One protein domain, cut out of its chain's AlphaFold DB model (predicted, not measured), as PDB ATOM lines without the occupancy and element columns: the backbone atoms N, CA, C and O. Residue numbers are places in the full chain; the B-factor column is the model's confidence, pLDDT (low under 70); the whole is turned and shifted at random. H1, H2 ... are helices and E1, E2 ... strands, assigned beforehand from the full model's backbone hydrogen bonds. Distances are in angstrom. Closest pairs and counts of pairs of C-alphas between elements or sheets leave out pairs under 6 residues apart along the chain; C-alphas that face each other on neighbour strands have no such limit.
ATOM      1  N   ARG A  25       6.165 -14.332  -1.653       92.94
ATOM      2  CA  ARG A  25       6.139 -13.070  -0.899       92.94
ATOM      3  C   ARG A  25       7.058 -12.046  -1.568       92.94
ATOM      4  O   ARG A  25       8.229 -12.343  -1.795       92.94
ATOM      5  N   VAL A  26       6.539 -10.859  -1.885       93.69
ATOM      6  CA  VAL A  26       7.268  -9.795  -2.603       93.69
ATOM      7  C   VAL A  26       6.872  -8.435  -2.040       93.69
ATOM      8  O   VAL A  26       5.708  -8.231  -1.719       93.69
ATOM      9  N   SER A  27       7.794  -7.475  -1.997       93.19
ATOM     10  CA  SER A  27       7.436  -6.067  -1.790       93.19
ATOM     11  C   SER A  27       6.490  -5.562  -2.897       93.19
ATOM     12  O   SER A  27       6.825  -5.596  -4.085       93.19
ATOM     13  N   ARG A  28       5.329  -5.046  -2.484       93.81
ATOM     14  CA  ARG A  28       4.341  -4.259  -3.238       93.81
ATOM     15  C   ARG A  28       5.054  -3.166  -4.024       93.81
ATOM     16  O   ARG A  28       4.971  -3.118  -5.251       93.81
ATOM     17  N   THR A  29       5.849  -2.357  -3.327       94.19
ATOM     18  CA  THR A  29       6.680  -1.319  -3.936       94.19
ATOM     19  C   THR A  29       7.617  -1.880  -5.011       94.19
ATOM     20  O   THR A  29       7.647  -1.347  -6.121       94.19
ATOM     21  N   TYR A  30       8.351  -2.967  -4.745       95.19
ATOM     22  CA  TYR A  30       9.275  -3.547  -5.728       95.19
ATOM     23  C   TYR A  30       8.560  -4.095  -6.968       95.19
ATOM     24  O   TYR A  30       9.026  -3.861  -8.081       95.19
ATOM     25  N   ALA A  87      17.144   1.926 -10.727       96.19
ATOM     26  CA  ALA A  87      17.121   3.342 -11.094       96.19
ATOM     27  C   ALA A  87      15.774   3.978 -10.717       96.19
ATOM     28  O   ALA A  87      15.752   4.949  -9.968       96.19
ATOM     29  N   LEU A  88      14.658   3.354 -11.110       96.06
ATOM     30  CA  LEU A  88      13.304   3.823 -10.792       96.06
ATOM     31  C   LEU A  88      13.038   3.899  -9.276       96.06
ATOM     32  O   LEU A  88      12.331   4.799  -8.822       96.06
ATOM     33  N   LEU A  89      13.598   2.972  -8.486       94.88
ATOM     34  CA  LEU A  89      13.521   3.002  -7.017       94.88
ATOM     35  C   LEU A  89      14.279   4.203  -6.432       94.88
ATOM     36  O   LEU A  89      13.766   4.870  -5.534       94.88
ATOM     37  N   ASN A  90      15.470   4.516  -6.956       93.75
ATOM     38  CA  ASN A  90      16.236   5.695  -6.544       93.75
ATOM     39  C   ASN A  90      15.529   6.996  -6.958       93.75
ATOM     40  O   ASN A  90      15.408   7.912  -6.146       93.75
ATOM     41  N   ASP A  91      15.006   7.062  -8.185       95.44
ATOM     42  CA  ASP A  91      14.252   8.213  -8.688       95.44
ATOM     43  C   ASP A  91      12.992   8.462  -7.846       95.44
ATOM     44  O   ASP A  91      12.725   9.600  -7.458       95.44
ATOM     45  N   SER A  92      12.273   7.404  -7.460       94.62
ATOM     46  CA  SER A  92      11.111   7.501  -6.565       94.62
ATOM     47  C   SER A  92      11.495   7.891  -5.133       94.62
ATOM     48  O   SER A  92      10.775   8.661  -4.496       94.62
ATOM     49  N   ALA A  93      12.647   7.439  -4.621       92.38
ATOM     50  CA  ALA A  93      13.183   7.884  -3.331       92.38
ATOM     51  C   ALA A  93      13.532   9.385  -3.347       92.38
ATOM     52  O   ALA A  93      13.209  10.120  -2.406       92.38
ATOM     53  N   HIS A  94      14.151   9.861  -4.431       92.25
ATOM     54  CA  HIS A  94      14.443  11.276  -4.648       92.25
ATOM     55  C   HIS A  94      13.166  12.100  -4.853       92.25
ATOM     56  O   HIS A  94      13.053  13.175  -4.267       92.25
ATOM     57  N   GLY A  95      12.184  11.591  -5.602       91.44
ATOM     58  CA  GLY A  95      10.877  12.213  -5.806       91.44
ATOM     59  C   GLY A  95      10.090  12.366  -4.505       91.44
ATOM     60  O   GLY A  95       9.605  13.459  -4.211       91.44
ATOM     61  N   LEU A  96      10.040  11.314  -3.678       92.31
ATOM     62  CA  LEU A  96       9.425  11.359  -2.351       92.31
ATOM     63  C   LEU A  96      10.148  12.379  -1.466       92.31
ATOM     64  O   LEU A  96       9.512  13.268  -0.906       92.31
ATOM     65  N   THR A  97      11.483  12.327  -1.405       91.94
ATOM     66  CA  THR A  97      12.287  13.308  -0.654       91.94
ATOM     67  C   THR A  97      12.004  14.739  -1.126       91.94
ATOM     68  O   THR A  97      11.796  15.626  -0.303       91.94
ATOM     69  N   ALA A  98      11.934  14.977  -2.437       91.19
ATOM     70  CA  ALA A  98      11.628  16.285  -3.010       91.19
ATOM     71  C   ALA A  98      10.206  16.761  -2.670       91.19
ATOM     72  O   ALA A  98      10.028  17.946  -2.393       91.19
ATOM     73  N   ALA A  99       9.217  15.863  -2.616       89.38
ATOM     74  CA  ALA A  99       7.856  16.181  -2.183       89.38
ATOM     75  C   ALA A  99       7.795  16.550  -0.689       89.38
ATOM     76  O   ALA A  99       7.218  17.582  -0.337       89.38
ATOM     77  N   LEU A 100       8.462  15.778   0.183       89.62
ATOM     78  CA  LEU A 100       8.587  16.100   1.613       89.62
ATOM     79  C   LEU A 100       9.257  17.466   1.808       89.62
ATOM     80  O   LEU A 100       8.739  18.325   2.520       89.62
ATOM     81  N   LEU A 101      10.381  17.709   1.127       90.62
ATOM     82  CA  LEU A 101      11.076  18.992   1.197       90.62
ATOM     83  C   LEU A 101      10.243  20.136   0.605       90.62
ATOM     84  O   LEU A 101      10.241  21.224   1.178       90.62
ATOM     85  N   GLY A 102       9.487  19.897  -0.469       89.50
ATOM     86  CA  GLY A 102       8.530  20.840  -1.050       89.50
ATOM     87  C   GLY A 102       7.485  21.297  -0.035       89.50
ATOM     88  O   GLY A 102       7.377  22.496   0.225       89.50
ATOM     89  N   ARG A 103       6.823  20.349   0.647       86.88
ATOM     90  CA  ARG A 103       5.898  20.635   1.761       86.88
ATOM     91  C   ARG A 103       6.572  21.466   2.859       86.88
ATOM     92  O   ARG A 103       5.946  22.358   3.421       86.88
ATOM     93  N   THR A 104       7.865  21.259   3.122       90.06
ATOM     94  CA  THR A 104       8.590  22.048   4.134       90.06
ATOM     95  C   THR A 104       8.939  23.477   3.686       90.06
ATOM     96  O   THR A 104       9.115  24.354   4.537       90.06
ATOM     97  N   ARG A 105       9.049  23.753   2.377       87.88
ATOM     98  CA  ARG A 105       9.467  25.069   1.844       87.88
ATOM     99  C   ARG A 105       8.427  26.165   2.071       87.88
ATOM    100  O   ARG A 105       8.828  27.285   2.369       87.88
ATOM    101  N   GLY A 106       7.132  25.836   2.030       84.62
ATOM    102  CA  GLY A 106       6.042  26.783   2.323       84.62
ATOM    103  C   GLY A 106       6.050  27.332   3.760       84.62
ATOM    104  O   GLY A 106       5.464  28.379   4.038       84.62
ATOM    105  N   PHE A 107       6.760  26.677   4.687       87.75
ATOM    106  CA  PHE A 107       6.937  27.200   6.037       87.75
ATOM    107  C   PHE A 107       8.101  28.184   6.133       87.75
ATOM    108  O   PHE A 107       9.273  27.858   5.908       87.75
ATOM    109  N   CYS A 108       7.757  29.372   6.610       90.31
ATOM    110  CA  CYS A 108       8.651  30.272   7.312       90.31
ATOM    111  C   CYS A 108       9.164  29.644   8.626       90.31
ATOM    112  O   CYS A 108       8.535  28.748   9.196       90.31
ATOM    113  N   ALA A 109      10.322  30.119   9.098       90.44
ATOM    114  CA  ALA A 109      11.125  29.506  10.161       90.44
ATOM    115  C   ALA A 109      10.327  29.068  11.406       90.44
ATOM    116  O   ALA A 109      10.416  27.915  11.824       90.44
ATOM    117  N   GLU A 110       9.511  29.957  11.972       89.12
ATOM    118  CA  GLU A 110       8.787  29.680  13.221       89.12
ATOM    119  C   GLU A 110       7.704  28.609  13.051       89.12
ATOM    120  O   GLU A 110       7.554  27.747  13.913       89.12
ATOM    121  N   CYS A 111       6.990  28.597  11.923       90.19
ATOM    122  CA  CYS A 111       6.016  27.542  11.639       90.19
ATOM    123  C   CYS A 111       6.695  26.204  11.337       90.19
ATOM    124  O   CYS A 111       6.152  25.162  11.694       90.19
ATOM    125  N   LEU A 112       7.888  26.212  10.734       91.62
ATOM    126  CA  LEU A 112       8.679  24.995  10.558       91.62
ATOM    127  C   LEU A 112       9.078  24.416  11.923       91.62
ATOM    128  O   LEU A 112       8.845  23.243  12.199       91.62
ATOM    129  N   LYS A 113       9.614  25.269  12.802       92.94
ATOM    130  CA  LYS A 113      10.003  24.928  14.175       92.94
ATOM    131  C   LYS A 113       8.816  24.453  15.018       92.94
ATOM    132  O   LYS A 113       8.960  23.490  15.762       92.94
ATOM    133  N   TYR A 114       7.649  25.082  14.870       91.25
ATOM    134  CA  TYR A 114       6.402  24.667  15.515       91.25
ATOM    135  C   TYR A 114       5.962  23.270  15.060       91.25
ATOM    136  O   TYR A 114       5.749  22.406  15.906       91.25
ATOM    137  N   ASN A 115       5.887  23.010  13.748       91.25
ATOM    138  CA  ASN A 115       5.486  21.692  13.246       91.25
ATOM    139  C   ASN A 115       6.487  20.597  13.659       91.25
ATOM    140  O   ASN A 115       6.067  19.561  14.166       91.25
ATOM    141  N   VAL A 116       7.798  20.860  13.564       93.31
ATOM    142  CA  VAL A 116       8.852  19.940  14.042       93.31
ATOM    143  C   VAL A 116       8.744  19.664  15.551       93.31
ATOM    144  O   VAL A 116       9.028  18.552  15.988       93.31
ATOM    145  N   HIS A 117       8.322  20.645  16.355       93.06
ATOM    146  CA  HIS A 117       8.139  20.488  17.802       93.06
ATOM    147  C   HIS A 117       6.847  19.738  18.174       93.06
ATOM    148  O   HIS A 117       6.842  18.982  19.140       93.06
ATOM    149  N   VAL A 118       5.744  19.965  17.453       93.12
ATOM    150  CA  VAL A 118       4.418  19.412  17.790       93.12
ATOM    151  C   VAL A 118       4.184  18.031  17.172       93.12
ATOM    152  O   VAL A 118       3.634  17.158  17.836       93.12
ATOM    153  N   PHE A 119       4.622  17.818  15.930       90.44
ATOM    154  CA  PHE A 119       4.394  16.583  15.164       90.44
ATOM    155  C   PHE A 119       5.680  15.768  14.933       90.44
ATOM    156  O   PHE A 119       5.649  14.707  14.313       90.44
ATOM    157  N   GLY A 120       6.825  16.245  15.435       91.56
ATOM    158  CA  GLY A 120       8.130  15.618  15.234       91.56
ATOM    159  C   GLY A 120       8.747  15.910  13.862       91.56
ATOM    160  O   GLY A 120       8.215  16.659  13.043       91.56
ATOM    161  N   SER A 121       9.909  15.314  13.590       88.88
ATOM    162  CA  SER A 121      10.670  15.539  12.352       88.88
ATOM    163  C   SER A 121      10.153  14.776  11.123       88.88
ATOM    164  O   SER A 121      10.689  14.970  10.033       88.88
ATOM    165  N   ASP A 122       9.154  13.900  11.272       86.94
ATOM    166  CA  ASP A 122       8.533  13.204  10.142       86.94
ATOM    167  C   ASP A 122       7.439  14.071   9.511       86.94
ATOM    168  O   ASP A 122       6.340  14.192  10.042       86.94
ATOM    169  N   VAL A 123       7.740  14.645   8.346       87.19
ATOM    170  CA  VAL A 123       6.828  15.508   7.571       87.19
ATOM    171  C   VAL A 123       5.508  14.807   7.221       87.19
ATOM    172  O   VAL A 123       4.496  15.475   7.033       87.19
ATOM    173  N   LEU A 124       5.498  13.470   7.158       83.69
ATOM    174  CA  LEU A 124       4.301  12.665   6.885       83.69
ATOM    175  C   LEU A 124       3.386  12.488   8.107       83.69
ATOM    176  O   LEU A 124       2.256  12.042   7.950       83.69
ATOM    177  N   ALA A 125       3.854  12.828   9.311       84.38
ATOM    178  CA  ALA A 125       3.036  12.871  10.523       84.38
ATOM    179  C   ALA A 125       2.402  14.258  10.762       84.38
ATOM    180  O   ALA A 125       1.683  14.452  11.741       84.38
ATOM    181  N   TRP A 126       2.688  15.242   9.902       87.56
ATOM    182  CA  TRP A 126       2.136  16.591  10.021       87.56
ATOM    183  C   TRP A 126       0.714  16.608   9.432       87.56
ATOM    184  O   TRP A 126       0.483  15.979   8.399       87.56
ATOM    185  N   PRO A 127      -0.247  17.344  10.016       82.19
ATOM    186  CA  PRO A 127      -1.586  17.470   9.447       82.19
ATOM    187  C   PRO A 127      -1.552  18.262   8.135       82.19
ATOM    188  O   PRO A 127      -0.798  19.231   7.985       82.19
ATOM    189  N   ASP A 128      -2.370  17.853   7.169       71.44
ATOM    190  CA  ASP A 128      -2.415  18.466   5.844       71.44
ATOM    191  C   ASP A 128      -3.211  19.770   5.838       71.44
ATOM    192  O   ASP A 128      -4.402  19.825   6.136       71.44
ATOM    193  N   HIS A 129      -2.538  20.853   5.454       57.50
ATOM    194  CA  HIS A 129      -3.140  22.186   5.383       57.50
ATOM    195  C   HIS A 129      -4.127  22.331   4.215       57.50
ATOM    196  O   HIS A 129      -4.909  23.274   4.197       57.50
ATOM    197  N   ALA A 234      -5.188   9.061   1.038       51.16
ATOM    198  CA  ALA A 234      -4.321   9.856   0.158       51.16
ATOM    199  C   ALA A 234      -2.923  10.180   0.716       51.16
ATOM    200  O   ALA A 234      -1.974  10.324  -0.054       51.16
ATOM    201  N   TYR A 235      -2.789  10.298   2.040       65.25
ATOM    202  CA  TYR A 235      -1.592  10.840   2.695       65.25
ATOM    203  C   TYR A 235      -0.662   9.784   3.306       65.25
ATOM    204  O   TYR A 235       0.371  10.121   3.887       65.25
ATOM    205  N   SER A 236      -0.957   8.491   3.127       83.75
ATOM    206  CA  SER A 236       0.051   7.463   3.403       83.75
ATOM    207  C   SER A 236       1.233   7.601   2.421       83.75
ATOM    208  O   SER A 236       1.017   7.875   1.238       83.75
ATOM    209  N   PRO A 237       2.496   7.367   2.840       85.00
ATOM    210  CA  PRO A 237       3.628   7.379   1.908       85.00
ATOM    211  C   PRO A 237       3.472   6.358   0.773       85.00
ATOM    212  O   PRO A 237       3.992   6.585  -0.317       85.00
ATOM    213  N   GLN A 238       2.723   5.272   1.003       88.06
ATOM    214  CA  GLN A 238       2.374   4.314  -0.042       88.06
ATOM    215  C   GLN A 238       1.382   4.898  -1.055       88.06
ATOM    216  O   GLN A 238       1.578   4.690  -2.243       88.06
ATOM    217  N   ALA A 239       0.369   5.664  -0.636       88.25
ATOM    218  CA  ALA A 239      -0.554   6.325  -1.563       88.25
ATOM    219  C   ALA A 239       0.147   7.401  -2.410       88.25
ATOM    220  O   ALA A 239      -0.077   7.460  -3.619       88.25
ATOM    221  N   TRP A 240       1.064   8.183  -1.820       90.00
ATOM    222  CA  TRP A 240       1.923   9.092  -2.596       90.00
ATOM    223  C   TRP A 240       2.734   8.327  -3.648       90.00
ATOM    224  O   TRP A 240       2.798   8.744  -4.806       90.00
ATOM    225  N   LEU A 241       3.330   7.195  -3.260       91.31
ATOM    226  CA  LEU A 241       4.166   6.384  -4.140       91.31
ATOM    227  C   LEU A 241       3.340   5.711  -5.243       91.31
ATOM    228  O   LEU A 241       3.690   5.810  -6.413       91.31
ATOM    229  N   ASP A 242       2.201   5.116  -4.906       92.69
ATOM    230  CA  ASP A 242       1.273   4.513  -5.860       92.69
ATOM    231  C   ASP A 242       0.760   5.562  -6.868       92.69
ATOM    232  O   ASP A 242       0.700   5.286  -8.070       92.69
ATOM    233  N   ALA A 243       0.476   6.792  -6.423       91.31
ATOM    234  CA  ALA A 243       0.124   7.908  -7.301       91.31
ATOM    235  C   ALA A 243       1.306   8.364  -8.180       91.31
ATOM    236  O   ALA A 243       1.120   8.608  -9.373       91.31
ATOM    237  N   HIS A 244       2.525   8.447  -7.635       92.75
ATOM    238  CA  HIS A 244       3.742   8.780  -8.385       92.75
ATOM    239  C   HIS A 244       4.003   7.763  -9.507       92.75
ATOM    240  O   HIS A 244       4.108   8.141 -10.675       92.75
ATOM    241  N   LEU A 245       3.994   6.471  -9.175       94.62
ATOM    242  CA  LEU A 245       4.186   5.367 -10.117       94.62
ATOM    243  C   LEU A 245       3.061   5.310 -11.167       94.62
ATOM    244  O   LEU A 245       3.331   5.053 -12.339       94.62
ATOM    245  N   SER A 246       1.819   5.646 -10.797       95.19
ATOM    246  CA  SER A 246       0.702   5.766 -11.751       95.19
ATOM    247  C   SER A 246       0.914   6.887 -12.780       95.19
ATOM    248  O   SER A 246       0.550   6.720 -13.940       95.19
ATOM    249  N   ARG A 247       1.571   8.004 -12.420       93.88
ATOM    250  CA  ARG A 247       1.954   9.050 -13.396       93.88
ATOM    251  C   ARG A 247       3.084   8.608 -14.332       93.88
ATOM    252  O   ARG A 247       3.152   9.099 -15.456       93.88
ATOM    253  N   MET A 248       3.963   7.710 -13.878       93.81
ATOM    254  CA  MET A 248       5.036   7.128 -14.701       93.81
ATOM    255  C   MET A 248       4.517   6.059 -15.674       93.81
ATOM    256  O   MET A 248       5.173   5.767 -16.676       93.81
ATOM    257  N   MET A 249       3.341   5.478 -15.413       93.94
ATOM    258  CA  MET A 249       2.730   4.496 -16.304       93.94
ATOM    259  C   MET A 249       2.299   5.124 -17.640       93.94
ATOM    260  O   MET A 249       1.688   6.198 -17.665       93.94
ATOM    261  N   PRO A 250       2.516   4.431 -18.776       89.88
ATOM    262  CA  PRO A 250       1.911   4.809 -20.047       89.88
ATOM    263  C   PRO A 250       0.392   4.978 -19.908       89.88
ATOM    264  O   PRO A 250      -0.289   4.116 -19.354       89.88
ATOM    265  N   HIS A 251      -0.133   6.083 -20.443       91.06
ATOM    266  CA  HIS A 251      -1.543   6.489 -20.331       91.06
ATOM    267  C   HIS A 251      -2.025   6.829 -18.903       91.06
ATOM    268  O   HIS A 251      -3.232   6.896 -18.694       91.06
ATOM    269  N   GLN A 252      -1.114   7.059 -17.946       92.12
ATOM    270  CA  GLN A 252      -1.412   7.498 -16.569       92.12
ATOM    271  C   GLN A 252      -2.405   6.595 -15.810       92.12
ATOM    272  O   GLN A 252      -3.125   7.041 -14.917       92.12
ATOM    273  N   LYS A 253      -2.468   5.307 -16.174       93.19
ATOM    274  CA  LYS A 253      -3.356   4.345 -15.515       93.19
ATOM    275  C   LYS A 253      -2.921   4.100 -14.065       93.19
ATOM    276  O   LYS A 253      -1.718   3.987 -13.820       93.19
ATOM    277  N   PRO A 254      -3.872   3.903 -13.131       94.25
ATOM    278  CA  PRO A 254      -3.575   3.416 -11.791       94.25
ATOM    279  C   PRO A 254      -2.676   2.173 -11.823       94.25
ATOM    280  O   PRO A 254      -2.978   1.175 -12.491       94.25
ATOM    281  N   ILE A 255      -1.557   2.243 -11.098       95.12
ATOM    282  CA  ILE A 255      -0.520   1.208 -11.115       95.12
ATOM    283  C   ILE A 255      -1.067  -0.135 -10.621       95.12
ATOM    284  O   ILE A 255      -0.871  -1.142 -11.291       95.12
ATOM    285  N   TRP A 256      -1.831  -0.159  -9.524       94.94
ATOM    286  CA  TRP A 256      -2.275  -1.407  -8.890       94.94
ATOM    287  C   TRP A 256      -3.259  -2.250  -9.705       94.94
ATOM    288  O   TRP A 256      -2.969  -3.431  -9.886       94.94
ATOM    289  N   PRO A 257      -4.337  -1.693 -10.289       95.31
ATOM    290  CA  PRO A 257      -5.135  -2.408 -11.283       95.31
ATOM    291  C   PRO A 257      -4.282  -2.967 -12.427       95.31
ATOM    292  O   PRO A 257      -4.423  -4.132 -12.775       95.31
ATOM    293  N   THR A 258      -3.320  -2.191 -12.941       95.56
ATOM    294  CA  THR A 258      -2.451  -2.646 -14.040       95.56
ATOM    295  C   THR A 258      -1.488  -3.767 -13.614       95.56
ATOM    296  O   THR A 258      -1.214  -4.674 -14.400       95.56
ATOM    297  N   VAL A 259      -0.994  -3.745 -12.369       96.25
ATOM    298  CA  VAL A 259      -0.181  -4.825 -11.787       96.25
ATOM    299  C   VAL A 259      -1.021  -6.093 -11.623       96.25
ATOM    300  O   VAL A 259      -0.613  -7.147 -12.106       96.25
ATOM    301  N   THR A 260      -2.206  -5.998 -11.018       96.00
ATOM    302  CA  THR A 260      -3.125  -7.134 -10.838       96.00
ATOM    303  C   THR A 260      -3.562  -7.729 -12.177       96.00
ATOM    304  O   THR A 260      -3.506  -8.948 -12.343       96.00
ATOM    305  N   ASP A 261      -3.906  -6.896 -13.164       96.12
ATOM    306  CA  ASP A 261      -4.257  -7.331 -14.519       96.12
ATOM    307  C   ASP A 261      -3.113  -8.106 -15.183       96.12
ATOM    308  O   ASP A 261      -3.350  -9.141 -15.806       96.12
ATOM    309  N   ILE A 262      -1.866  -7.642 -15.061       96.00
ATOM    310  CA  ILE A 262      -0.713  -8.306 -15.682       96.00
ATOM    311  C   ILE A 262      -0.357  -9.604 -14.946       96.00
ATOM    312  O   ILE A 262      -0.130 -10.625 -15.597       96.00
ATOM    313  N   VAL A 263      -0.352  -9.606 -13.611       96.56
ATOM    314  CA  VAL A 263      -0.049 -10.796 -12.795       96.56
ATOM    315  C   VAL A 263      -1.113 -11.888 -12.980       96.56
ATOM    316  O   VAL A 263      -0.764 -13.058 -13.159       96.56
ATOM    317  N   SER A 264      -2.388 -11.505 -13.074       96.06
ATOM    318  CA  SER A 264      -3.490 -12.413 -13.402       96.06
ATOM    319  C   SER A 264      -3.402 -12.917 -14.846       96.06
ATOM    320  O   SER A 264      -3.155 -14.102 -15.076       96.06
ATOM    321  N   ASN A 265      -3.513 -12.031 -15.843       96.44
ATOM    322  CA  ASN A 265      -3.720 -12.442 -17.234       96.44
ATOM    323  C   ASN A 265      -2.460 -12.996 -17.928       96.44
ATOM    324  O   ASN A 265      -2.583 -13.835 -18.819       96.44
ATOM    325  N   ALA A 266      -1.249 -12.545 -17.571       95.44
ATOM    326  CA  ALA A 266      -0.019 -12.972 -18.255       95.44
ATOM    327  C   ALA A 266       0.695 -14.161 -17.580       95.44
ATOM    328  O   ALA A 266       1.477 -14.860 -18.244       95.44
ATOM    329  N   PHE A 267       0.435 -14.396 -16.287       96.25
ATOM    330  CA  PHE A 267       1.101 -15.434 -15.491       96.25
ATOM    331  C   PHE A 267       0.151 -16.464 -14.867       96.25
ATOM    332  O   PHE A 267       0.608 -17.577 -14.624       96.25
ATOM    333  N   GLY A 268      -1.136 -16.159 -14.664       96.00
ATOM    334  CA  GLY A 268      -2.057 -17.051 -13.948       96.00
ATOM    335  C   GLY A 268      -1.826 -17.015 -12.436       96.00
ATOM    336  O   GLY A 268      -1.718 -18.060 -11.791       96.00
ATOM    337  N   CYS A 269      -1.677 -15.814 -11.872       96.94
ATOM    338  CA  CYS A 269      -1.458 -15.606 -10.443       96.94
ATOM    339  C   CYS A 269      -2.426 -14.564  -9.864       96.94
ATOM    340  O   CYS A 269      -2.690 -13.535 -10.478       96.94
ATOM    341  N   SER A 270      -2.918 -14.816  -8.655       96.44
ATOM    342  CA  SER A 270      -3.656 -13.847  -7.847       96.44
ATOM    343  C   SER A 270      -2.701 -13.095  -6.917       96.44
ATOM    344  O   SER A 270      -1.692 -13.654  -6.479       96.44
ATOM    345  N   ILE A 271      -3.031 -11.843  -6.597       95.75
ATOM    346  CA  ILE A 271      -2.335 -11.044  -5.580       95.75
ATOM    347  C   ILE A 271      -3.244 -10.941  -4.357       95.75
ATOM    348  O   ILE A 271      -4.361 -10.435  -4.449       95.75
ATOM    349  N   ILE A 272      -2.744 -11.386  -3.208       93.88
ATOM    350  CA  ILE A 272      -3.372 -11.208  -1.902       93.88
ATOM    351  C   ILE A 272      -2.567 -10.153  -1.140       93.88
ATOM    352  O   ILE A 272      -1.426 -10.388  -0.731       93.88
ATOM    353  N   SER A 273      -3.167  -8.979  -0.949       88.25
ATOM    354  CA  SER A 273      -2.626  -7.948  -0.061       88.25
ATOM    355  C   SER A 273      -2.856  -8.338   1.395       88.25
ATOM    356  O   SER A 273      -3.969  -8.704   1.769       88.25
ATOM    357  N   THR A 274      -1.830  -8.215   2.237       80.94
ATOM    358  CA  THR A 274      -1.918  -8.540   3.676       80.94
ATOM    359  C   THR A 274      -2.644  -7.472   4.511       80.94
ATOM    360  O   THR A 274      -2.728  -7.574   5.730       80.94
ATOM    361  N   ASP A 275      -3.178  -6.444   3.855       65.50
ATOM    362  CA  ASP A 275      -3.518  -5.137   4.429       65.50
ATOM    363  C   ASP A 275      -4.861  -5.114   5.200       65.50
ATOM    364  O   ASP A 275      -5.363  -4.044   5.532       65.50
ATOM    365  N   GLN A 276      -5.474  -6.275   5.470       56.69
ATOM    366  CA  GLN A 276      -6.824  -6.383   6.057       56.69
ATOM    367  C   GLN A 276      -6.864  -6.498   7.591       56.69
ATOM    368  O   GLN A 276      -7.934  -6.705   8.168       56.69
ATOM    369  N   ASP A 277      -5.736  -6.316   8.277       56.03
ATOM    370  CA  ASP A 277      -5.710  -6.246   9.740       56.03
ATOM    371  C   ASP A 277      -6.340  -4.917  10.214       56.03
ATOM    372  O   ASP A 277      -5.681  -3.883  10.345       56.03
ATOM    373  N   ALA A 278      -7.653  -4.946  10.473       58.66
ATOM    374  CA  ALA A 278      -8.537  -3.800  10.752       58.66
ATOM    375  C   ALA A 278      -8.250  -3.021  12.064       58.66
ATOM    376  O   ALA A 278      -9.131  -2.379  12.632       58.66
ATOM    377  N   LYS A 279      -7.016  -3.092  12.573       68.75
ATOM    378  CA  LYS A 279      -6.524  -2.454  13.803       68.75
ATOM    379  C   LYS A 279      -5.589  -1.265  13.540       68.75
ATOM    380  O   LYS A 279      -5.072  -0.696  14.496       68.75
ATOM    381  N   GLY A 280      -5.341  -0.907  12.277       58.44
ATOM    382  CA  GLY A 280      -4.513   0.254  11.908       58.44
ATOM    383  C   GLY A 280      -3.023   0.118  12.254       58.44
ATOM    384  O   GLY A 280      -2.301   1.112  12.280       58.44
ATOM    385  N   ILE A 281      -2.556  -1.102  12.535       59.00
ATOM    386  CA  ILE A 281      -1.132  -1.409  12.708       59.00
ATOM    387  C   ILE A 281      -0.453  -1.296  11.332       59.00
ATOM    388  O   ILE A 281      -1.093  -1.549  10.313       59.00
ATOM    389  N   MET A 282       0.815  -0.865  11.297       57.22
ATOM    390  CA  MET A 282       1.514  -0.497  10.057       57.22
ATOM    391  C   MET A 282       1.330  -1.516   8.927       57.22
ATOM    392  O   MET A 282       1.771  -2.660   9.033       57.22
ATOM    393  N   VAL A 283       0.732  -1.041   7.830       68.25
ATOM    394  CA  VAL A 283       0.506  -1.799   6.596       68.25
ATOM    395  C   VAL A 283       1.823  -2.405   6.111       68.25
ATOM    396  O   VAL A 283       2.810  -1.696   5.896       68.25
ATOM    397  N   SER A 284       1.833  -3.727   5.957       83.00
ATOM    398  CA  SER A 284       2.967  -4.474   5.422       83.00
ATOM    399  C   SER A 284       3.096  -4.207   3.924       83.00
ATOM    400  O   SER A 284       2.190  -4.507   3.158       83.00
ATOM    401  N   ASP A 285       4.250  -3.700   3.488       89.19
ATOM    402  CA  ASP A 285       4.576  -3.584   2.057       89.19
ATOM    403  C   ASP A 285       4.757  -4.957   1.387       89.19
ATOM    404  O   ASP A 285       4.855  -5.010   0.173       89.19
ATOM    405  N   ASP A 286       4.787  -6.079   2.111       90.62
ATOM    406  CA  ASP A 286       4.843  -7.397   1.473       90.62
ATOM    407  C   ASP A 286       3.449  -7.881   1.031       90.62
ATOM    408  O   ASP A 286       2.553  -8.054   1.854       90.62
ATOM    409  N   ILE A 287       3.303  -8.202  -0.255       93.06
ATOM    410  CA  ILE A 287       2.153  -8.903  -0.846       93.06
ATOM    411  C   ILE A 287       2.461 -10.390  -1.052       93.06
ATOM    412  O   ILE A 287       3.615 -10.784  -1.252       93.06
ATOM    413  N   LEU A 288       1.418 -11.224  -1.036       93.94
ATOM    414  CA  LEU A 288       1.497 -12.652  -1.344       93.94
ATOM    415  C   LEU A 288       0.938 -12.912  -2.744       93.94
ATOM    416  O   LEU A 288      -0.204 -12.572  -3.039       93.94
ATOM    417  N   ILE A 289       1.737 -13.530  -3.609       95.19
ATOM    418  CA  ILE A 289       1.342 -13.912  -4.967       95.19
ATOM    419  C   ILE A 289       1.171 -15.433  -5.003       95.19
ATOM    420  O   ILE A 289       2.108 -16.164  -4.684       95.19
ATOM    421  N   ILE A 290      -0.013 -15.910  -5.386       95.12
ATOM    422  CA  ILE A 290      -0.389 -17.337  -5.382       95.12
ATOM    423  C   ILE A 290      -0.878 -17.723  -6.790       95.12
ATOM    424  O   ILE A 290      -1.541 -16.903  -7.429       95.12
ATOM    425  N   PRO A 291      -0.576 -18.921  -7.330       96.44
ATOM    426  CA  PRO A 291      -1.176 -19.386  -8.582       96.44
ATOM    427  C   PRO A 291      -2.711 -19.362  -8.529       96.44
ATOM    428  O   PRO A 291      -3.300 -19.723  -7.517       96.44
ATOM    429  N   THR A 292      -3.386 -19.008  -9.627       95.44
ATOM    430  CA  THR A 292      -4.858 -19.150  -9.726       95.44
ATOM    431  C   THR A 292      -5.307 -20.607  -9.885       95.44
ATOM    432  O   THR A 292      -6.497 -20.901  -9.833       95.44
ATOM    433  N   ASP A 293      -4.357 -21.512 -10.114       93.81
ATOM    434  CA  ASP A 293      -4.525 -22.959 -10.205       93.81
ATOM    435  C   ASP A 293      -3.312 -23.606  -9.507       93.81
ATOM    436  O   ASP A 293      -2.175 -23.348  -9.925       93.81
ATOM    437  N   PRO A 294      -3.510 -24.438  -8.464       88.62
ATOM    438  CA  PRO A 294      -2.425 -24.991  -7.650       88.62
ATOM    439  C   PRO A 294      -1.468 -25.909  -8.430       88.62
ATOM    440  O   PRO A 294      -0.349 -26.162  -7.977       88.62
ATOM    441  N   HIS A 295      -1.857 -26.392  -9.616       89.38
ATOM    442  CA  HIS A 295      -0.978 -27.169 -10.489       89.38
ATOM    443  C   HIS A 295       0.033 -26.292 -11.251       89.38
ATOM    444  O   HIS A 295       1.091 -26.778 -11.660       89.38
ATOM    445  N   HIS A 296      -0.219 -24.987 -11.391       88.62
ATOM    446  CA  HIS A 296       0.646 -24.051 -12.111       88.62
ATOM    447  C   HIS A 296       1.767 -23.454 -11.239       88.62
ATOM    448  O   HIS A 296       2.053 -22.263 -11.303       88.62
ATOM    449  N   GLN A 297       2.497 -24.279 -10.479       87.81
ATOM    450  CA  GLN A 297       3.651 -23.825  -9.674       87.81
ATOM    451  C   GLN A 297       4.735 -23.112 -10.515       87.81
ATOM    452  O   GLN A 297       5.396 -22.179 -10.057       87.81
ATOM    453  N   PHE A 298       4.870 -23.494 -11.790       92.75
ATOM    454  CA  PHE A 298       5.745 -22.827 -12.760       92.75
ATOM    455  C   PHE A 298       5.366 -21.360 -13.038       92.75
ATOM    456  O   PHE A 298       6.224 -20.607 -13.501       92.75
ATOM    457  N   ALA A 299       4.132 -20.933 -12.744       94.50
ATOM    458  CA  ALA A 299       3.692 -19.545 -12.883       94.50
ATOM    459  C   ALA A 299       4.505 -18.602 -11.989       94.50
ATOM    460  O   ALA A 299       5.059 -17.626 -12.490       94.50
ATOM    461  N   LEU A 300       4.679 -18.943 -10.704       94.38
ATOM    462  CA  LEU A 300       5.486 -18.147  -9.772       94.38
ATOM    463  C   LEU A 300       6.963 -18.118 -10.167       94.38
ATOM    464  O   LEU A 300       7.585 -17.062 -10.129       94.38
ATOM    465  N   VAL A 301       7.521 -19.252 -10.604       93.81
ATOM    466  CA  VAL A 301       8.920 -19.321 -11.067       93.81
ATOM    467  C   VAL A 301       9.124 -18.461 -12.320       93.81
ATOM    468  O   VAL A 301      10.136 -17.770 -12.442       93.81
ATOM    469  N   ARG A 302       8.153 -18.455 -13.242       94.88
ATOM    470  CA  ARG A 302       8.155 -17.601 -14.438       94.88
ATOM    471  C   ARG A 302       8.008 -16.122 -14.076       94.88
ATOM    472  O   ARG A 302       8.774 -15.317 -14.587       94.88
ATOM    473  N   LEU A 303       7.077 -15.776 -13.190       95.81
ATOM    474  CA  LEU A 303       6.826 -14.413 -12.714       95.81
ATOM    475  C   LEU A 303       8.042 -13.833 -11.976       95.81
ATOM    476  O   LEU A 303       8.494 -12.736 -12.304       95.81
ATOM    477  N   ALA A 304       8.634 -14.602 -11.059       95.00
ATOM    478  CA  ALA A 304       9.851 -14.211 -10.356       95.00
ATOM    479  C   ALA A 304      11.041 -14.033 -11.308       95.00
ATOM    480  O   ALA A 304      11.811 -13.087 -11.159       95.00
ATOM    481  N   ARG A 305      11.177 -14.898 -12.321       94.19
ATOM    482  CA  ARG A 305      12.232 -14.773 -13.332       94.19
ATOM    483  C   ARG A 305      12.038 -13.563 -14.249       94.19
ATOM    484  O   ARG A 305      13.014 -12.872 -14.518       94.19
ATOM    485  N   GLU A 306      10.823 -13.324 -14.739       94.50
ATOM    486  CA  GLU A 306      10.543 -12.273 -15.729       94.50
ATOM    487  C   GLU A 306      10.761 -10.874 -15.133       94.50
ATOM    488  O   GLU A 306      11.470 -10.059 -15.716       94.50
ATOM    489  N   PHE A 307      10.229 -10.631 -13.930       95.50
ATOM    490  CA  PHE A 307      10.368  -9.360 -13.211       95.50
ATOM    491  C   PHE A 307      11.634  -9.267 -12.339       95.50
ATOM    492  O   PHE A 307      11.810  -8.297 -11.599       95.50
ATOM    493  N   SER A 308      12.527 -10.264 -12.398       94.62
ATOM    494  CA  SER A 308      13.742 -10.346 -11.566       94.62
ATOM    495  C   SER A 308      13.452 -10.178 -10.060       94.62
ATOM    496  O   SER A 308      14.136  -9.428  -9.357       94.62
ATOM    497  N   LEU A 309      12.394 -10.833  -9.571       93.25
ATOM    498  CA  LEU A 309      11.939 -10.726  -8.185       93.25
ATOM    499  C   LEU A 309      12.870 -11.522  -7.255       93.25
ATOM    500  O   LEU A 309      13.082 -12.719  -7.475       93.25
ATOM    501  N   PRO A 310      13.412 -10.902  -6.195       86.50
ATOM    502  CA  PRO A 310      14.239 -11.605  -5.227       86.50
ATOM    503  C   PRO A 310      13.378 -12.538  -4.362       86.50
ATOM    504  O   PRO A 310      12.634 -12.083  -3.500       86.50
ATOM    505  N   LEU A 311      13.542 -13.854  -4.539       79.44
ATOM    506  CA  LEU A 311      12.778 -14.923  -3.861       79.44
ATOM    507  C   LEU A 311      12.833 -14.915  -2.313       79.44
ATOM    508  O   LEU A 311      12.220 -15.766  -1.676       79.44
ATOM    509  N   THR A 312      13.618 -14.023  -1.704       72.56
ATOM    510  CA  THR A 312      13.921 -13.988  -0.261       72.56
ATOM    511  C   THR A 312      13.929 -12.577   0.343       72.56
ATOM    512  O   THR A 312      14.277 -12.436   1.513       72.56
ATOM    513  N   TYR A 313      13.575 -11.528  -0.413       64.31
ATOM    514  CA  TYR A 313      13.771 -10.137   0.024       64.31
ATOM    515  C   TYR A 313      12.445  -9.398   0.240       64.31
ATOM    516  O   TYR A 313      11.829  -8.897  -0.702       64.31
ATOM    517  N   SER A 314      12.042  -9.293   1.504       65.94
ATOM    518  CA  SER A 314      11.011  -8.364   1.972       65.94
ATOM    519  C   SER A 314      11.598  -6.984   2.301       65.94
ATOM    520  O   SER A 314      12.782  -6.845   2.610       65.94
ATOM    521  N   GLY A 315      10.752  -5.949   2.280       72.50
ATOM    522  CA  GLY A 315      11.070  -4.652   2.896       72.50
ATOM    523  C   GLY A 315      11.726  -3.565   2.027       72.50
ATOM    524  O   GLY A 315      12.155  -2.552   2.580       72.50
ATOM    525  N   THR A 316      11.780  -3.697   0.698       78.50
ATOM    526  CA  THR A 316      12.306  -2.642  -0.200       78.50
ATOM    527  C   THR A 316      11.504  -1.333  -0.143       78.50
ATOM    528  O   THR A 316      12.112  -0.263  -0.120       78.50
ATOM    529  N   GLY A 317      10.168  -1.378  -0.056       78.81
ATOM    530  CA  GLY A 317       9.337  -0.179   0.138       78.81
ATOM    531  C   GLY A 317       9.598   0.532   1.474       78.81
ATOM    532  O   GLY A 317       9.910   1.724   1.472       78.81
ATOM    533  N   PRO A 318       9.573  -0.174   2.623       84.06
ATOM    534  CA  PRO A 318       9.939   0.371   3.924       84.06
ATOM    535  C   PRO A 318      11.337   0.990   3.953       84.06
ATOM    536  O   PRO A 318      11.505   2.049   4.551       84.06
ATOM    537  N   GLN A 319      12.322   0.392   3.275       86.25
ATOM    538  CA  GLN A 319      13.663   0.971   3.137       86.25
ATOM    539  C   GLN A 319      13.659   2.270   2.318       86.25
ATOM    540  O   GLN A 319      14.258   3.251   2.755       86.25
ATOM    541  N   LEU A 320      12.952   2.314   1.181       87.12
ATOM    542  CA  LEU A 320      12.798   3.519   0.354       87.12
ATOM    543  C   LEU A 320      12.142   4.659   1.150       87.12
ATOM    544  O   LEU A 320      12.667   5.775   1.205       87.12
ATOM    545  N   ILE A 321      11.031   4.364   1.828       85.00
ATOM    546  CA  ILE A 321      10.288   5.328   2.650       85.00
ATOM    547  C   ILE A 321      11.136   5.794   3.845       85.00
ATOM    548  O   ILE A 321      11.160   6.987   4.151       85.00
ATOM    549  N   ALA A 322      11.870   4.893   4.507       87.12
ATOM    550  CA  ALA A 322      12.764   5.237   5.613       87.12
ATOM    551  C   ALA A 322      13.966   6.086   5.164       87.12
ATOM    552  O   ALA A 322      14.335   7.030   5.862       87.12
ATOM    553  N   ALA A 323      14.549   5.809   3.993       87.38
ATOM    554  CA  ALA A 323      15.642   6.597   3.428       87.38
ATOM    555  C   ALA A 323      15.189   8.026   3.076       87.38
ATOM    556  O   ALA A 323      15.860   8.995   3.447       87.38
ATOM    557  N   ALA A 324      14.020   8.173   2.444       86.94
ATOM    558  CA  ALA A 324      13.441   9.480   2.132       86.94
ATOM    559  C   ALA A 324      13.088  10.276   3.404       86.94
ATOM    560  O   ALA A 324      13.462  11.445   3.527       86.94
ATOM    561  N   ARG A 325      12.453   9.627   4.395       87.94
ATOM    562  CA  ARG A 325      12.181  10.210   5.722       87.94
ATOM    563  C   ARG A 325      13.456  10.660   6.433       87.94
ATOM    564  O   ARG A 325      13.513  11.792   6.898       87.94
ATOM    565  N   SER A 326      14.484   9.812   6.487       89.94
ATOM    566  CA  SER A 326      15.772  10.123   7.124       89.94
ATOM    567  C   SER A 326      16.461  11.323   6.465       89.94
ATOM    568  O   SER A 326      16.934  12.235   7.146       89.94
ATOM    569  N   THR A 327      16.435  11.384   5.130       89.12
ATOM    570  CA  THR A 327      16.997  12.503   4.358       89.12
ATOM    571  C   THR A 327      16.238  13.807   4.627       89.12
ATOM    572  O   THR A 327      16.855  14.833   4.920       89.12
ATOM    573  N   ALA A 328      14.900  13.772   4.606       88.19
ATOM    574  CA  ALA A 328      14.063  14.934   4.904       88.19
ATOM    575  C   ALA A 328      14.218  15.412   6.362       88.19
ATOM    576  O   ALA A 328      14.385  16.608   6.600       88.19
ATOM    577  N   ALA A 329      14.241  14.492   7.331       89.06
ATOM    578  CA  ALA A 329      14.447  14.795   8.747       89.06
ATOM    579  C   ALA A 329      15.840  15.392   9.020       89.06
ATOM    580  O   ALA A 329      15.959  16.327   9.812       89.06
ATOM    581  N   THR A 330      16.882  14.917   8.329       92.69
ATOM    582  CA  THR A 330      18.244  15.470   8.430       92.69
ATOM    583  C   THR A 330      18.302  16.904   7.897       92.69
ATOM    584  O   THR A 330      18.791  17.800   8.582       92.69
ATOM    585  N   TYR A 331      17.725  17.159   6.716       90.69
ATOM    586  CA  TYR A 331      17.607  18.515   6.164       90.69
ATOM    587  C   TYR A 331      16.812  19.450   7.091       90.69
ATOM    588  O   TYR A 331      17.192  20.605   7.287       90.69
ATOM    589  N   LEU A 332      15.728  18.954   7.699       90.12
ATOM    590  CA  LEU A 332      14.947  19.709   8.678       90.12
ATOM    591  C   LEU A 332      15.732  20.033   9.945       90.12
ATOM    592  O   LEU A 332      15.641  21.163  10.422       90.12
ATOM    593  N   ALA A 333      16.509  19.088  10.474       90.94
ATOM    594  CA  ALA A 333      17.338  19.319  11.649       90.94
ATOM    595  C   ALA A 333      18.338  20.460  11.406       90.94
ATOM    596  O   ALA A 333      18.427  21.369  12.231       90.94
ATOM    597  N   GLU A 334      19.020  20.485  10.255       91.94
ATOM    598  CA  GLU A 334      19.902  21.605   9.894       91.94
ATOM    599  C   GLU A 334      19.127  22.910   9.663       91.94
ATOM    600  O   GLU A 334      19.478  23.945  10.231       91.94
ATOM    601  N   ARG A 335      18.015  22.881   8.914       89.44
ATOM    602  CA  ARG A 335      17.210  24.090   8.660       89.44
ATOM    603  C   ARG A 335      16.633  24.694   9.947       89.44
ATOM    604  O   ARG A 335      16.502  25.912  10.011       89.44
ATOM    605  N   VAL A 336      16.326  23.883  10.964       91.88
ATOM    606  CA  VAL A 336      15.861  24.345  12.285       91.88
ATOM    607  C   VAL A 336      17.011  24.848  13.165       91.88
ATOM    608  O   VAL A 336      16.823  25.854  13.848       91.88
ATOM    609  N   LYS A 337      18.207  24.237  13.124       92.38
ATOM    610  CA  LYS A 337      19.411  24.766  13.809       92.38
ATOM    611  C   LYS A 337      19.800  26.159  13.306       92.38
ATOM    612  O   LYS A 337      20.213  26.996  14.101       92.38
ATOM    613  N   CYS A 338      19.649  26.408  12.005       89.75
ATOM    614  CA  CYS A 338      19.942  27.701  11.382       89.75
ATOM    615  C   CYS A 338      18.914  28.802  11.701       89.75
ATOM    616  O   CYS A 338      19.125  29.951  11.316       89.75
ATOM    617  N   ILE A 339      17.812  28.491  12.395       87.75
ATOM    618  CA  ILE A 339      16.912  29.514  12.935       87.75
ATOM    619  C   ILE A 339      17.598  30.093  14.177       87.75
ATOM    620  O   ILE A 339      17.725  29.364  15.167       87.75
TER     621      ILE A 339
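AT A GLANCE: This is residues 25 to 30, 87 to 129 and 234 to 339 of the 884 residues of an uncharacterized protein of Dentipellis fragilis (UniProt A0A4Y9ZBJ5). A small three-stranded sheet with helices H4 and H5 packed on it makes one end of an elongated model, and the long helices H1 and H6 run side by side toward the other end, where H2 packs on H6. H3 bridges the two parts, packing on H1 and H4, and residues 277 to 282 of the loop between E2 and E3 stick out. The printed part has 155 residues with six named helices and three named strands, in the order E1 H1 H2 H3 H4 E2 E3 H5 H6. The sheet's order is E1 E3 E2, antiparallel, and the class is mostly helix. The whole is loose, with a radius of gyration of the C-alphas of 18.6 A and spans of 63 by 35 by 26 A.

IN THESE COORDINATES: Find C-alpha 286 at (4.843, -7.397, 1.473); from there E3, residues 286 to 291, runs 16.8 A. Beside it look for E2, residues 269 to 273, and E1, residues 25 to 27, which begins at (6.139, -13.070, -0.899). H4 holds residues 255 to 267 and spans 17.3 A; H5 holds residues 297 to 306. H3 is residues 237 to 248, 16.7 A long. H1, residues 87 to 105, runs 26.4 A, and H2 is residues 109 to 118. H6, residues 316 to 337, is the longest helix, 31.6 A, ending at C-alpha 337 (19.411, 24.766, 13.809).

HOW THE PARTS SIT: Start at the inner strand E3: it forms a hairpin with E2, antiparallel, where N 270 and O 290 are 2.8 A apart. On E3's other side, E1 is antiparallel, with N 287 and O 26 at 2.8 A. H4 and H5 are on one face of the sheet, making two layers, helices over one face. H4 has a height over the sheet of 5.6 A. Its residues 263 to 267 alone touch H5, closest at the C-alphas of Phe 267 and Ala 299, 5.5 A. H6 only grazes the sheet, with residues 316 to 318. H3 touches H4, closest at the C-alphas of Ser 246 and Ile 255, 4.8 A, and touches H1 at a steep tilt of 62 degrees, closest at those of Ser 92 and Leu 241, 7.4 A. H1 touches H6 the same way, at a shallow tilt of 34 degrees, only just short of steep; the C-alphas of Thr 97 and Ala 324 are closest, 4.9 A. H2 and H6 only just touch, with 3 pairs of C-alphas within 8 A, closest Lys 113 and Val 336, 6.2 A. H1 and H5 are apart. In H1, H2, H3 and H6 every O i to N i+4 pair is within hydrogen-bond range; H4 has 8 of 9 and H5 5 of 6.

THE WHOLE: The two C-alphas farthest apart, those of His 295 and Ile 339, are 63.9 A apart. Residues 31 to 86 are not printed, leaving 11.7 A from C-alpha 30 to C-alpha 87, and residues 130 to 233 are not printed, leaving 13.4 A from C-alpha 129 to C-alpha 234. Of the links printed whole, E2 to E3 is long. The mean pLDDT of the printed part is 88.1; it is under 70 at residues 129, 234 to 235, 275 to 283 and 313 to 314.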